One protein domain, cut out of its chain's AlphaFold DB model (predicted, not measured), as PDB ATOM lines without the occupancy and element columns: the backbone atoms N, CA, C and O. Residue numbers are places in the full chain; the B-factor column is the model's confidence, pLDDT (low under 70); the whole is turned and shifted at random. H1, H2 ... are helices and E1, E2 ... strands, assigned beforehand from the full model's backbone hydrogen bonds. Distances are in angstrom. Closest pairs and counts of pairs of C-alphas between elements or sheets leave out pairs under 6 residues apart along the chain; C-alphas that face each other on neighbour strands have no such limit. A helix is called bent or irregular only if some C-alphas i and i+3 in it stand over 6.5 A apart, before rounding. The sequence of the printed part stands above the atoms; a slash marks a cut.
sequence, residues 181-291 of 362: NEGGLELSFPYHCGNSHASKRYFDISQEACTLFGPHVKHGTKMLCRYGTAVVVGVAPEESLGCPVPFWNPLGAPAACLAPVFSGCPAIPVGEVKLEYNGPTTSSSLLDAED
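What this domain is: This is residues 181 to 291 of the 362 residues of an uncharacterized protein of Trypanosoma equiperdum (UniProt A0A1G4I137). A strongly twisted sheet of four strands, E5 E4 E3 E6, has the small two-stranded hairpin E1 and E2 crossed over part of it, making an uneven sandwich; the long, bent E4 runs through the middle of the domain. The short helices H1 and H2 lie at the sheet, H1 over E4, and residues 273 to 291 run along the outside with no named element. The printed part has 111 residues, in the order E1 E2 H1 E3 E4 E5 H2 E6, and both sheets are antiparallel. The class is mostly strand, though under half of the residues, 49, are in named elements. The whole is compact, with a radius of gyration of the C-alphas of 12.7 A and spans of 37 by 29 by 24 A.

How they stand to each other: In the large sheet, E4, residues 228 to 238, is an inner strand and bends by 86 degrees at residue 235. The edge strand E5, residues 243 to 250, forms a hairpin with it, with N 247 and O 234 at 2.8 A. E3, residues 221 to 225, forms a hairpin with E4 too, with N 223 and O 230 at 2.9 A. E3 E4 E5 are a meander, each strand the antiparallel neighbour of the one before. The other edge strand, E6, residues 267 to 272, is antiparallel to E3, with N 222 and O 271 at 2.8 A. Residues 257 to 258 pair antiparallel with residues 247 to 248 of E5. E1, residues 189 to 193, and E2, residues 199 to 203, form a hairpin with N 193 and O 199 at 2.8 A. Their sheet and the large one make a sandwich, two sheets face to face: the facing parts are 9.2 A centre to centre, and the strands stand at 69 degrees. The closest C-alphas of E2 and E4 are those of Phe 203 and Ala 236, 5.1 A apart. H1, residues 207 to 211, is on the large sheet over E4, at a height over the sheet of 9.2 A; its closest C-alpha pair with E4 is Cys 210 and Val 235, 6.1 A. H2, residues 261 to 264, is on that sheet at a height of 7.6 A, only just over none of its strands, with 2 of its 4 C-alphas falling on E3. In H1 every O i to N i+4 pair is within hydrogen-bond range; H2 is too short for such a pair. H1 and H2 are apart.

Where its parts are: E4 measures 22.6 A from first to last C-alpha, E5 21.5 A and E6 14.3 A. C-alpha 189, where E1 begins, is at (35.223, 38.517, 22.296). C-alpha 272, where E6 ends, is at (25.575, 26.499, 29.027).

The domain as a whole: The C-alphas of Gly 183 and Asp 291, the two farthest apart, are 38.4 A apart. The printed part has no cut, and no link is long. Mean pLDDT of the printed part is 92.6; residues 195 to 197 are under 70.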
ATOM      1  N   ASN A 181      24.584  44.689   9.319       92.44
ATOM      2  CA  ASN A 181      25.656  45.626   9.009       92.44
ATOM      3  C   ASN A 181      26.955  45.172   9.693       92.44
ATOM      4  O   ASN A 181      27.076  45.289  10.912       92.44
ATOM      5  N   GLU A 182      27.932  44.714   8.909       92.25
ATOM      6  CA  GLU A 182      29.242  44.263   9.400       92.25
ATOM      7  C   GLU A 182      29.953  45.310  10.262       92.25
ATOM      8  O   GLU A 182      30.502  44.979  11.311       92.25
ATOM      9  N   GLY A 183      29.891  46.587   9.868       92.81
ATOM     10  CA  GLY A 183      30.518  47.685  10.612       92.81
ATOM     11  C   GLY A 183      29.812  48.039  11.925       92.81
ATOM     12  O   GLY A 183      30.317  48.867  12.675       92.81
ATOM     13  N   GLY A 184      28.639  47.453  12.183       91.88
ATOM     14  CA  GLY A 184      27.878  47.628  13.420       91.88
ATOM     15  C   GLY A 184      28.138  46.553  14.476       91.88
ATOM     16  O   GLY A 184      27.562  46.650  15.555       91.88
ATOM     17  N   LEU A 185      28.958  45.541  14.178       96.25
ATOM     18  CA  LEU A 185      29.293  44.483  15.131       96.25
ATOM     19  C   LEU A 185      30.273  44.995  16.196       96.25
ATOM     20  O   LEU A 185      31.268  45.643  15.874       96.25
ATOM     21  N   GLU A 186      30.035  44.654  17.463       95.69
ATOM     22  CA  GLU A 186      30.883  45.083  18.586       95.69
ATOM     23  C   GLU A 186      32.245  44.371  18.610       95.69
ATOM     24  O   GLU A 186      33.221  44.926  19.115       95.69
ATOM     25  N   LEU A 187      32.310  43.142  18.073       96.62
ATOM     26  CA  LEU A 187      33.520  42.314  17.944       96.62
ATOM     27  C   LEU A 187      34.400  42.326  19.212       96.62
ATOM     28  O   LEU A 187      35.600  42.599  19.172       96.62
ATOM     29  N   SER A 188      33.795  42.036  20.364       95.31
ATOM     30  CA  SER A 188      34.404  42.229  21.685       95.31
ATOM     31  C   SER A 188      35.064  40.974  22.270       95.31
ATOM     32  O   SER A 188      35.896  41.077  23.177       95.31
ATOM     33  N   PHE A 189      34.750  39.787  21.747       97.62
ATOM     34  CA  PHE A 189      35.223  38.517  22.296       97.62
ATOM     35  C   PHE A 189      36.221  37.823  21.362       97.62
ATOM     36  O   PHE A 189      35.822  37.271  20.339       97.62
ATOM     37  N   PRO A 190      37.527  37.808  21.669       96.38
ATOM     38  CA  PRO A 190      38.482  37.042  20.898       96.38
ATOM     39  C   PRO A 190      38.428  35.558  21.228       96.38
ATOM     40  O   PRO A 190      38.507  35.140  22.389       96.38
ATOM     41  N   TYR A 191      38.426  34.757  20.176       95.94
ATOM     42  CA  TYR A 191      38.427  33.312  20.272       95.94
ATOM     43  C   TYR A 191      39.210  32.704  19.105       95.94
ATOM     44  O   TYR A 191      39.404  33.340  18.063       95.94
ATOM     45  N   HIS A 192      39.708  31.486  19.294       93.12
ATOM     46  CA  HIS A 192      40.362  30.744  18.223       93.12
ATOM     47  C   HIS A 192      39.325  30.211  17.241       93.12
ATOM     48  O   HIS A 192      38.327  29.624  17.650       93.12
ATOM     49  N   CYS A 193      39.579  30.381  15.949       90.44
ATOM     50  CA  CYS A 193      38.755  29.830  14.887       90.44
ATOM     51  C   CYS A 193      39.584  29.164  13.791       90.44
ATOM     52  O   CYS A 193      40.781  29.413  13.659       90.44
ATOM     53  N   GLY A 194      38.930  28.330  12.991       83.00
ATOM     54  CA  GLY A 194      39.545  27.550  11.927       83.00
ATOM     55  C   GLY A 194      39.674  26.075  12.294       83.00
ATOM     56  O   GLY A 194      39.046  25.588  13.229       83.00
ATOM     57  N   ASN A 195      40.484  25.364  11.512       69.94
ATOM     58  CA  ASN A 195      40.696  23.924  11.659       69.94
ATOM     59  C   ASN A 195      42.038  23.661  12.368       69.94
ATOM     60  O   ASN A 195      42.277  24.130  13.475       69.94
ATOM     61  N   SER A 196      42.955  22.949  11.707       59.12
ATOM     62  CA  SER A 196      44.280  22.572  12.223       59.12
ATOM     63  C   SER A 196      45.199  23.760  12.534       59.12
ATOM     64  O   SER A 196      46.163  23.617  13.281       59.12
ATOM     65  N   HIS A 197      44.906  24.933  11.967       64.25
ATOM     66  CA  HIS A 197      45.607  26.184  12.230       64.25
ATOM     67  C   HIS A 197      44.621  27.180  12.835       64.25
ATOM     68  O   HIS A 197      43.870  27.835  12.114       64.25
ATOM     69  N   ALA A 198      44.614  27.264  14.164       74.38
ATOM     70  CA  ALA A 198      43.797  28.223  14.888       74.38
ATOM     71  C   ALA A 198      44.266  29.653  14.574       74.38
ATOM     72  O   ALA A 198      45.389  30.037  14.902       74.38
ATOM     73  N   SER A 199      43.405  30.443  13.942       85.38
ATOM     74  CA  SER A 199      43.567  31.887  13.812       85.38
ATOM     75  C   SER A 199      42.762  32.586  14.904       85.38
ATOM     76  O   SER A 199      41.712  32.111  15.338       85.38
ATOM     77  N   LYS A 200      43.264  33.717  15.397       90.44
ATOM     78  CA  LYS A 200      42.542  34.525  16.378       90.44
ATOM     79  C   LYS A 200      41.583  35.459  15.643       90.44
ATOM     80  O   LYS A 200      42.020  36.246  14.807       90.44
ATOM     81  N   ARG A 201      40.298  35.404  15.993       93.88
ATOM     82  CA  ARG A 201      39.244  36.284  15.470       93.88
ATOM     83  C   ARG A 201      38.444  36.864  16.631       93.88
ATOM     84  O   ARG A 201      38.365  36.251  17.693       93.88
ATOM     85  N   TYR A 202      37.895  38.056  16.435       96.94
ATOM     86  CA  TYR A 202      36.967  38.671  17.378       96.94
ATOM     87  C   TYR A 202      35.527  38.392  16.950       96.94
ATOM     88  O   TYR A 202      35.213  38.450  15.764       96.94
ATOM     89  N   PHE A 203      34.683  38.089  17.926       97.81
ATOM     90  CA  PHE A 203      33.276  37.756  17.763       97.81
ATOM     91  C   PHE A 203      32.418  38.773  18.507       97.81
ATOM     92  O   PHE A 203      32.767  39.219  19.603       97.81
ATOM     93  N   ASP A 204      31.289  39.127  17.910       98.12
ATOM     94  CA  ASP A 204      30.207  39.822  18.585       98.12
ATOM     95  C   ASP A 204      29.398  38.802  19.395       98.12
ATOM     96  O   ASP A 204      28.878  37.823  18.853       98.12
ATOM     97  N   ILE A 205      29.354  39.012  20.708       97.81
ATOM     98  CA  ILE A 205      28.657  38.146  21.665       97.81
ATOM     99  C   ILE A 205      27.420  38.818  22.261       97.81
ATOM    100  O   ILE A 205      26.809  38.262  23.176       97.81
ATOM    101  N   SER A 206      27.058  40.004  21.758       96.62
ATOM    102  CA  SER A 206      25.833  40.687  22.149       96.62
ATOM    103  C   SER A 206      24.636  39.778  21.879       96.62
ATOM    104  O   SER A 206      24.592  38.997  20.913       96.62
ATOM    105  N   GLN A 207      23.653  39.844  22.772       94.00
ATOM    106  CA  GLN A 207      22.451  39.038  22.628       94.00
ATOM    107  C   GLN A 207      21.704  39.445  21.351       94.00
ATOM    108  O   GLN A 207      21.141  38.592  20.665       94.00
ATOM    109  N   GLU A 208      21.747  40.727  21.014       92.81
ATOM    110  CA  GLU A 208      21.157  41.337  19.834       92.81
ATOM    111  C   GLU A 208      21.722  40.713  18.556       92.81
ATOM    112  O   GLU A 208      20.943  40.245  17.730       92.81
ATOM    113  N   ALA A 209      23.050  40.622  18.416       95.12
ATOM    114  CA  ALA A 209      23.668  40.028  17.233       95.12
ATOM    115  C   ALA A 209      23.407  38.518  17.146       95.12
ATOM    116  O   ALA A 209      23.021  38.010  16.092       95.12
ATOM    117  N   CYS A 210      23.583  37.787  18.251       95.31
ATOM    118  CA  CYS A 210      23.482  36.327  18.232       95.31
ATOM    119  C   CYS A 210      22.038  35.847  17.994       95.31
ATOM    120  O   CYS A 210      21.809  34.937  17.194       95.31
ATOM    121  N   THR A 211      21.048  36.486  18.633       94.50
ATOM    122  CA  THR A 211      19.652  36.015  18.576       94.50
ATOM    123  C   THR A 211      18.951  36.280  17.241       94.50
ATOM    124  O   THR A 211      17.899  35.688  16.990       94.50
ATOM    125  N   LEU A 212      19.557  37.062  16.333       94.44
ATOM    126  CA  LEU A 212      19.115  37.188  14.935       94.44
ATOM    127  C   LEU A 212      19.088  35.840  14.201       94.44
ATOM    128  O   LEU A 212      18.260  35.645  13.314       94.44
ATOM    129  N   PHE A 213      19.966  34.911  14.587       94.25
ATOM    130  CA  PHE A 213      20.055  33.570  14.004       94.25
ATOM    131  C   PHE A 213      19.185  32.536  14.730       94.25
ATOM    132  O   PHE A 213      19.115  31.382  14.311       94.25
ATOM    133  N   GLY A 214      18.503  32.935  15.805       93.00
ATOM    134  CA  GLY A 214      17.563  32.100  16.538       93.00
ATOM    135  C   GLY A 214      17.510  32.451  18.027       93.00
ATOM    136  O   GLY A 214      18.511  32.867  18.607       93.00
ATOM    137  N   PRO A 215      16.369  32.225  18.703       91.94
ATOM    138  CA  PRO A 215      16.173  32.642  20.096       91.94
ATOM    139  C   PRO A 215      17.140  31.971  21.087       91.94
ATOM    140  O   PRO A 215      17.420  32.525  22.151       91.94
ATOM    141  N   HIS A 216      17.652  30.788  20.737       92.62
ATOM    142  CA  HIS A 216      18.604  30.012  21.536       92.62
ATOM    143  C   HIS A 216      20.057  30.150  21.058       92.62
ATOM    144  O   HIS A 216      20.955  29.598  21.684       92.62
ATOM    145  N   VAL A 217      20.308  30.892  19.976       95.12
ATOM    146  CA  VAL A 217      21.666  31.158  19.497       95.12
ATOM    147  C   VAL A 217      22.222  32.305  20.332       95.12
ATOM    148  O   VAL A 217      22.032  33.474  20.015       95.12
ATOM    149  N   LYS A 218      22.845  31.973  21.463       96.12
ATOM    150  CA  LYS A 218      23.476  32.928  22.382       96.12
ATOM    151  C   LYS A 218      24.859  32.432  22.759       96.12
ATOM    152  O   LYS A 218      25.050  31.230  22.905       96.12
ATOM    153  N   HIS A 219      25.801  33.351  22.947       97.62
ATOM    154  CA  HIS A 219      27.155  33.027  23.390       97.62
ATOM    155  C   HIS A 219      27.153  32.063  24.589       97.62
ATOM    156  O   HIS A 219      26.459  32.288  25.581       97.62
ATOM    157  N   GLY A 220      27.926  30.982  24.489       96.94
ATOM    158  CA  GLY A 220      28.050  29.962  25.527       96.94
ATOM    159  C   GLY A 220      26.909  28.942  25.576       96.94
ATOM    160  O   GLY A 220      27.019  27.957  26.302       96.94
ATOM    161  N   THR A 221      25.827  29.094  24.807       97.69
ATOM    162  CA  THR A 221      24.773  28.070  24.760       97.69
ATOM    163  C   THR A 221      25.278  26.818  24.043       97.69
ATOM    164  O   THR A 221      25.723  26.881  22.893       97.69
ATOM    165  N   LYS A 222      25.194  25.666  24.718       97.31
ATOM    166  CA  LYS A 222      25.457  24.347  24.140       97.31
ATOM    167  C   LYS A 222      24.192  23.840  23.462       97.31
ATOM    168  O   LYS A 222      23.161  23.674  24.113       97.31
ATOM    169  N   MET A 223      24.300  23.560  22.173       96.69
ATOM    170  CA  MET A 223      23.211  23.068  21.344       96.69
ATOM    171  C   MET A 223      23.479  21.622  20.935       96.69
ATOM    172  O   MET A 223      24.616  21.251  20.637       96.69
ATOM    173  N   LEU A 224      22.422  20.820  20.899       96.31
ATOM    174  CA  LEU A 224      22.391  19.486  20.317       96.31
ATOM    175  C   LEU A 224      21.631  19.562  19.001       96.31
ATOM    176  O   LEU A 224      20.491  20.018  18.977       96.31
ATOM    177  N   CYS A 225      22.247  19.094  17.925       94.25
ATOM    178  CA  CYS A 225      21.562  18.819  16.671       94.25
ATOM    179  C   CYS A 225      21.637  17.322  16.363       94.25
ATOM    180  O   CYS A 225      22.305  16.546  17.053       94.25
ATOM    181  N   ARG A 226      20.999  16.923  15.264       92.06
ATOM    182  CA  ARG A 226      21.027  15.548  14.758       92.06
ATOM    183  C   ARG A 226      22.441  14.954  14.612       92.06
ATOM    184  O   ARG A 226      22.593  13.742  14.722       92.06
ATOM    185  N   TYR A 227      23.452  15.778  14.349       91.94
ATOM    186  CA  TYR A 227      24.809  15.333  14.007       91.94
ATOM    187  C   TYR A 227      25.839  15.553  15.120       91.94
ATOM    188  O   TYR A 227      27.023  15.314  14.900       91.94
ATOM    189  N   GLY A 228      25.414  16.032  16.291       92.50
ATOM    190  CA  GLY A 228      26.300  16.236  17.435       92.50
ATOM    191  C   GLY A 228      26.032  17.528  18.193       92.50
ATOM    192  O   GLY A 228      25.001  18.186  18.011       92.50
ATOM    193  N   THR A 229      26.978  17.882  19.059       94.81
ATOM    194  CA  THR A 229      26.895  19.050  19.938       94.81
ATOM    195  C   THR A 229      27.958  20.090  19.627       94.81
ATOM    196  O   THR A 229      29.086  19.782  19.241       94.81
ATOM    197  N   ALA A 230      27.589  21.354  19.811       96.00
ATOM    198  CA  ALA A 230      28.513  22.471  19.718       96.00
ATOM    199  C   ALA A 230      28.058  23.621  20.614       96.00
ATOM    200  O   ALA A 230      26.886  23.724  20.982       96.00
ATOM    201  N   VAL A 231      28.998  24.493  20.961       97.12
ATOM    202  CA  VAL A 231      28.741  25.696  21.755       97.12
ATOM    203  C   VAL A 231      28.791  26.919  20.852       97.12
ATOM    204  O   VAL A 231      29.732  27.074  20.078       97.12
ATOM    205  N   VAL A 232      27.798  27.799  20.949       97.75
ATOM    206  CA  VAL A 232      27.790  29.070  20.214       97.75
ATOM    207  C   VAL A 232      28.910  29.967  20.742       97.75
ATOM    208  O   VAL A 232      28.951  30.279  21.932       97.75
ATOM    209  N   VAL A 233      29.794  30.424  19.857       97.44
ATOM    210  CA  VAL A 233      30.871  31.360  20.212       97.44
ATOM    211  C   VAL A 233      30.432  32.802  20.037       97.44
ATOM    212  O   VAL A 233      30.679  33.618  20.914       97.44
ATOM    213  N   GLY A 234      29.762  33.121  18.939       97.56
ATOM    214  CA  GLY A 234      29.321  34.477  18.626       97.56
ATOM    215  C   GLY A 234      29.245  34.690  17.125       97.56
ATOM    216  O   GLY A 234      29.438  33.752  16.350       97.56
ATOM    217  N   VAL A 235      28.962  35.918  16.715       97.88
ATOM    218  CA  VAL A 235      28.799  36.299  15.312       97.88
ATOM    219  C   VAL A 235      30.051  37.015  14.820       97.88
ATOM    220  O   VAL A 235      30.597  37.871  15.511       97.88
ATOM    221  N   ALA A 236      30.519  36.676  13.625       97.12
ATOM    222  CA  ALA A 236      31.615  37.389  12.974       97.12
ATOM    223  C   ALA A 236      31.434  37.388  11.449       97.12
ATOM    224  O   ALA A 236      30.740  36.506  10.932       97.12
ATOM    225  N   PRO A 237      32.058  38.335  10.722       95.44
ATOM    226  CA  PRO A 237      32.120  38.295   9.263       95.44
ATOM    227  C   PRO A 237      32.748  36.987   8.766       95.44
ATOM    228  O   PRO A 237      33.748  36.522   9.323       95.44
ATOM    229  N   GLU A 238      32.169  36.405   7.716       93.81
ATOM    230  CA  GLU A 238      32.694  35.213   7.056       93.81
ATOM    231  C   GLU A 238      32.859  35.452   5.555       93.81
ATOM    232  O   GLU A 238      31.884  35.559   4.811       93.81
ATOM    233  N   GLU A 239      34.116  35.517   5.115       90.44
ATOM    234  CA  GLU A 239      34.497  35.904   3.753       90.44
ATOM    235  C   GLU A 239      33.887  34.990   2.687       90.44
ATOM    236  O   GLU A 239      33.459  35.477   1.643       90.44
ATOM    237  N   SER A 240      33.794  33.682   2.952       89.06
ATOM    238  CA  SER A 240      33.235  32.724   1.988       89.06
ATOM    239  C   SER A 240      31.734  32.906   1.736       89.06
ATOM    240  O   SER A 240      31.252  32.555   0.660       89.06
ATOM    241  N   LEU A 241      31.004  33.463   2.705       90.94
ATOM    242  CA  LEU A 241      29.576  33.770   2.592       90.94
ATOM    243  C   LEU A 241      29.318  35.252   2.282       90.94
ATOM    244  O   LEU A 241      28.220  35.604   1.863       90.94
ATOM    245  N   GLY A 242      30.314  36.122   2.472       93.94
ATOM    246  CA  GLY A 242      30.190  37.564   2.261       93.94
ATOM    247  C   GLY A 242      29.232  38.247   3.241       93.94
ATOM    248  O   GLY A 242      28.641  39.270   2.896       93.94
ATOM    249  N   CYS A 243      29.019  37.662   4.425       96.12
ATOM    250  CA  CYS A 243      28.168  38.239   5.462       96.12
ATOM    251  C   CYS A 243      28.526  37.742   6.878       96.12
ATOM    252  O   CYS A 243      29.167  36.696   7.026       96.12
ATOM    253  N   PRO A 244      28.060  38.423   7.945       97.06
ATOM    254  CA  PRO A 244      28.150  37.928   9.316       97.06
ATOM    255  C   PRO A 244      27.366  36.644   9.548       97.06
ATOM    256  O   PRO A 244      26.219  36.531   9.119       97.06
ATOM    257  N   VAL A 245      27.953  35.711  10.297       97.12
ATOM    258  CA  VAL A 245      27.336  34.423  10.651       97.12
ATOM    259  C   VAL A 245      27.763  33.954  12.048       97.12
ATOM    260  O   VAL A 245      28.818  34.367  12.538       97.12
ATOM    261  N   PRO A 246      26.967  33.096  12.715       97.00
ATOM    262  CA  PRO A 246      27.343  32.493  13.982       97.00
ATOM    263  C   PRO A 246      28.430  31.430  13.788       97.00
ATOM    264  O   PRO A 246      28.342  30.563  12.914       97.00
ATOM    265  N   PHE A 247      29.426  31.468  14.668       96.69
ATOM    266  CA  PHE A 247      30.474  30.463  14.795       96.69
ATOM    267  C   PHE A 247      30.231  29.571  16.005       96.69
ATOM    268  O   PHE A 247      29.696  29.997  17.033       96.69
ATOM    269  N   TRP A 248      30.672  28.326  15.876       96.38
ATOM    270  CA  TRP A 248      30.397  27.253  16.819       96.38
ATOM    271  C   TRP A 248      31.705  26.590  17.225       96.38
ATOM    272  O   TRP A 248      32.564  26.387  16.377       96.38
ATOM    273  N   ASN A 249      31.863  26.221  18.492       95.50
ATOM    274  CA  ASN A 249      32.951  25.366  18.953       95.50
ATOM    275  C   ASN A 249      32.402  23.947  19.158       95.50
ATOM    276  O   ASN A 249      31.716  23.717  20.164       95.50
ATOM    277  N   PRO A 250      32.637  23.006  18.224       93.88
ATOM    278  CA  PRO A 250      32.281  21.607  18.433       93.88
ATOM    279  C   PRO A 250      32.965  21.064  19.690       93.88
ATOM    280  O   PRO A 250      34.106  21.427  19.983       93.88
ATOM    281  N   LEU A 251      32.288  20.193  20.438       92.12
ATOM    282  CA  LEU A 251      32.935  19.554  21.585       92.12
ATOM    283  C   LEU A 251      34.006  18.566  21.112       92.12
ATOM    284  O   LEU A 251      33.788  17.794  20.181       92.12
ATOM    285  N   GLY A 252      35.181  18.627  21.734       90.75
ATOM    286  CA  GLY A 252      36.394  17.939  21.299       90.75
ATOM    287  C   GLY A 252      37.249  18.724  20.297       90.75
ATOM    288  O   GLY A 252      38.339  18.266  19.952       90.75
ATOM    289  N   ALA A 253      36.800  19.891  19.817       91.00
ATOM    290  CA  ALA A 253      37.555  20.695  18.858       91.00
ATOM    291  C   ALA A 253      38.417  21.774  19.546       91.00
ATOM    292  O   ALA A 253      37.980  22.392  20.520       91.00
ATOM    293  N   PRO A 254      39.621  22.063  19.013       90.81
ATOM    294  CA  PRO A 254      40.526  23.061  19.585       90.81
ATOM    295  C   PRO A 254      40.168  24.509  19.212       90.81
ATOM    296  O   PRO A 254      40.798  25.442  19.711       90.81
ATOM    297  N   ALA A 255      39.224  24.708  18.290       92.94
ATOM    298  CA  ALA A 255      38.870  26.012  17.752       92.94
ATOM    299  C   ALA A 255      37.433  26.025  17.216       92.94
ATOM    300  O   ALA A 255      36.865  24.990  16.858       92.94
ATOM    301  N   ALA A 256      36.876  27.230  17.118       94.62
ATOM    302  CA  ALA A 256      35.565  27.467  16.544       94.62
ATOM    303  C   ALA A 256      35.573  27.358  15.016       94.62
ATOM    304  O   ALA A 256      36.521  27.760  14.344       94.62
ATOM    305  N   CYS A 257      34.471  26.907  14.437       93.88
ATOM    306  CA  CYS A 257      34.292  26.808  13.000       93.88
ATOM    307  C   CYS A 257      32.901  27.287  12.581       93.88
ATOM    308  O   CYS A 257      31.976  27.430  13.390       93.88
ATOM    309  N   LEU A 258      32.747  27.518  11.279       92.75
ATOM    310  CA  LEU A 258      31.430  27.610  10.675       92.75
ATOM    311  C   LEU A 258      30.783  26.220  10.732       92.75
ATOM    312  O   LEU A 258      31.400  25.230  10.337       92.75
ATOM    313  N   ALA A 259      29.548  26.135  11.217       93.56
ATOM    314  CA  ALA A 259      28.812  24.876  11.295       93.56
ATOM    315  C   ALA A 259      27.372  25.069  10.795       93.56
ATOM    316  O   ALA A 259      26.434  25.063  11.597       93.56
ATOM    317  N   PRO A 260      27.163  25.224   9.469       93.44
ATOM    318  CA  PRO A 260      25.849  25.540   8.901       93.44
ATOM    319  C   PRO A 260      24.790  24.492   9.246       93.44
ATOM    320  O   PRO A 260      23.604  24.792   9.320       93.44
ATOM    321  N   VAL A 261      25.217  23.261   9.536       92.62
ATOM    322  CA  VAL A 261      24.342  22.171   9.963       92.62
ATOM    323  C   VAL A 261      23.478  22.523  11.186       92.62
ATOM    324  O   VAL A 261      22.324  22.110  11.233       92.62
ATOM    325  N   PHE A 262      23.978  23.343  12.122       92.94
ATOM    326  CA  PHE A 262      23.217  23.810  13.293       92.94
ATOM    327  C   PHE A 262      22.143  24.849  12.949       92.94
ATOM    328  O   PHE A 262      21.259  25.110  13.758       92.94
ATOM    329  N   SER A 263      22.208  25.434  11.753       91.69
ATOM    330  CA  SER A 263      21.203  26.358  11.221       91.69
ATOM    331  C   SER A 263      20.273  25.684  10.208       91.69
ATOM    332  O   SER A 263      19.177  26.171   9.953       91.69
ATOM    333  N   GLY A 264      20.686  24.559   9.621       89.81
ATOM    334  CA  GLY A 264      19.926  23.872   8.577       89.81
ATOM    335  C   GLY A 264      19.031  22.727   9.045       89.81
ATOM    336  O   GLY A 264      18.251  22.200   8.248       89.81
ATOM    337  N   CYS A 265      19.120  22.334  10.315       90.06
ATOM    338  CA  CYS A 265      18.218  21.365  10.937       90.06
ATOM    339  C   CYS A 265      17.829  21.808  12.356       90.06
ATOM    340  O   CYS A 265      18.503  22.679  12.916       90.06
ATOM    341  N   PRO A 266      16.756  21.242  12.938       91.88
ATOM    342  CA  PRO A 266      16.384  21.537  14.313       91.88
ATOM    343  C   PRO A 266      17.531  21.249  15.290       91.88
ATOM    344  O   PRO A 266      18.237  20.241  15.189       91.88
ATOM    345  N   ALA A 267      17.708  22.159  16.242       93.50
ATOM    346  CA  ALA A 267      18.685  22.042  17.309       93.50
ATOM    347  C   ALA A 267      18.071  22.520  18.625       93.50
ATOM    348  O   ALA A 267      17.331  23.507  18.655       93.50
ATOM    349  N   ILE A 268      18.408  21.843  19.720       95.00
ATOM    350  CA  ILE A 268      17.872  22.127  21.053       95.00
ATOM    351  C   ILE A 268      18.975  22.545  22.027       95.00
ATOM    352  O   ILE A 268      20.074  21.988  21.979       95.00
ATOM    353  N   PRO A 269      18.709  23.503  22.932       95.94
ATOM    354  CA  PRO A 269      19.649  23.850  23.987       95.94
ATOM    355  C   PRO A 269      19.736  22.716  25.014       95.94
ATOM    356  O   PRO A 269      18.723  22.231  25.517       95.94
ATOM    357  N   VAL A 270      20.962  22.311  25.342       96.06
ATOM    358  CA  VAL A 270      21.266  21.208  26.275       96.06
ATOM    359  C   VAL A 270      22.160  21.637  27.442       96.06
ATOM    360  O   VAL A 270      22.526  20.820  28.287       96.06
ATOM    361  N   GLY A 271      22.538  22.913  27.499       95.00
ATOM    362  CA  GLY A 271      23.285  23.484  28.613       95.00
ATOM    363  C   GLY A 271      23.967  24.798  28.254       95.00
ATOM    364  O   GLY A 271      23.814  25.320  27.151       95.00
ATOM    365  N   GLU A 272      24.757  25.301  29.191       95.19
ATOM    366  CA  GLU A 272      25.575  26.499  29.027       95.19
ATOM    367  C   GLU A 272      27.025  26.172  29.380       95.19
ATOM    368  O   GLU A 272      27.302  25.422  30.320       95.19
ATOM    369  N   VAL A 273      27.954  26.721  28.605       94.25
ATOM    370  CA  VAL A 273      29.393  26.561  28.780       94.25
ATOM    371  C   VAL A 273      30.026  27.940  28.782       94.25
ATOM    372  O   VAL A 273      29.852  28.733  27.858       94.25
ATOM    373  N   LYS A 274      30.801  28.226  29.826       93.38
ATOM    374  CA  LYS A 274      31.599  29.445  29.890       93.38
ATOM    375  C   LYS A 274      32.799  29.301  28.957       93.38
ATOM    376  O   LYS A 274      33.706  28.527  29.248       93.38
ATOM    377  N   LEU A 275      32.805  30.051  27.860       94.38
ATOM    378  CA  LEU A 275      33.918  30.053  26.917       94.38
ATOM    379  C   LEU A 275      35.126  30.804  27.489       94.38
ATOM    380  O   LEU A 275      35.007  31.876  28.086       94.38
ATOM    381  N   GLU A 276      36.304  30.221  27.298       93.25
ATOM    382  CA  GLU A 276      37.580  30.800  27.706       93.25
ATOM    383  C   GLU A 276      38.059  31.846  26.692       93.25
ATOM    384  O   GLU A 276      37.851  31.729  25.483       93.25
ATOM    385  N   TYR A 277      38.712  32.895  27.185       91.06
ATOM    386  CA  TYR A 277      39.242  33.956  26.334       91.06
ATOM    387  C   TYR A 277      40.406  33.421  25.487       91.06
ATOM    388  O   TYR A 277      41.333  32.821  26.029       91.06
ATOM    389  N   ASN A 278      40.396  33.693  24.178       91.12
ATOM    390  CA  ASN A 278      41.315  33.108  23.191       91.12
ATOM    391  C   ASN A 278      41.177  31.587  22.979       91.12
ATOM    392  O   ASN A 278      42.132  30.969  22.529       91.12
ATOM    393  N   GLY A 279      40.026  30.967  23.238       90.00
ATOM    394  CA  GLY A 279      39.836  29.547  22.910       90.00
ATOM    395  C   GLY A 279      40.066  28.580  24.075       90.00
ATOM    396  O   GLY A 279      40.462  29.007  25.161       90.00
ATOM    397  N   PRO A 280      39.806  27.277  23.858       90.88
ATOM    398  CA  PRO A 280      39.985  26.244  24.873       90.88
ATOM    399  C   PRO A 280      41.455  26.101  25.294       90.88
ATOM    400  O   PRO A 280      42.352  25.929  24.468       90.88
ATOM    401  N   THR A 281      41.701  26.130  26.598       89.31
ATOM    402  CA  THR A 281      42.974  25.763  27.228       89.31
ATOM    403  C   THR A 281      43.085  24.248  27.401       89.31
ATOM    404  O   THR A 281      42.100  23.525  27.292       89.31
ATOM    405  N   THR A 282      44.274  23.735  27.732       86.75
ATOM    406  CA  THR A 282      44.507  22.289  27.935       86.75
ATOM    407  C   THR A 282      43.659  21.660  29.045       86.75
ATOM    408  O   THR A 282      43.562  20.442  29.112       86.75
ATOM    409  N   SER A 283      43.084  22.469  29.937       87.25
ATOM    410  CA  SER A 283      42.174  22.037  31.006       87.25
ATOM    411  C   SER A 283      40.695  22.260  30.677       87.25
ATOM    412  O   SER A 283      39.846  22.055  31.543       87.25
ATOM    413  N   SER A 284      40.381  22.747  29.477       88.50
ATOM    414  CA  SER A 284      39.016  23.081  29.087       88.50
ATOM    415  C   SER A 284      38.197  21.825  28.819       88.50
ATOM    416  O   SER A 284      38.604  20.975  28.030       88.50
ATOM    417  N   SER A 285      36.988  21.764  29.374       87.75
ATOM    418  CA  SER A 285      36.025  20.694  29.077       87.75
ATOM    419  C   SER A 285      35.527  20.715  27.629       87.75
ATOM    420  O   SER A 285      34.910  19.758  27.174       87.75
ATOM    421  N   LEU A 286      35.793  21.791  26.881       89.44
ATOM    422  CA  LEU A 286      35.502  21.867  25.449       89.44
ATOM    423  C   LEU A 286      36.398  20.952  24.611       89.44
ATOM    424  O   LEU A 286      36.019  20.621  23.491       89.44
ATOM    425  N   LEU A 287      37.570  20.568  25.129       90.62
ATOM    426  CA  LEU A 287      38.478  19.634  24.463       90.62
ATOM    427  C   LEU A 287      38.075  18.171  24.678       90.62
ATOM    428  O   LEU A 287      38.582  17.294  23.977       90.62
ATOM    429  N   ASP A 288      37.149  17.907  25.598       90.62
ATOM    430  CA  ASP A 288      36.591  16.579  25.794       90.62
ATOM    431  C   ASP A 288      35.496  16.335  24.752       90.62
ATOM    432  O   ASP A 288      34.485  17.044  24.694       90.62
ATOM    433  N   ALA A 289      35.697  15.322  23.909       88.50
ATOM    434  CA  ALA A 289      34.669  14.890  22.973       88.50
ATOM    435  C   ALA A 289      33.445  14.394  23.754       88.50
ATOM    436  O   ALA A 289      33.549  13.530  24.628       88.50
ATOM    437  N   GLU A 290      32.274  14.934  23.430       89.62
ATOM    438  CA  GLU A 290      31.027  14.532  24.067       89.62
ATOM    439  C   GLU A 290      30.303  13.505  23.198       89.62
ATOM    440  O   GLU A 290      30.007  13.758  22.030       89.62
ATOM    441  N   ASP A 291      29.979  12.353  23.784       89.62
ATOM    442  CA  ASP A 291      29.117  11.374  23.129       89.62
ATOM    443  C   ASP A 291      27.671  11.880  23.124       89.62
ATOM    444  O   ASP A 291      27.044  12.002  24.179       89.62
TER     445      ASP A 291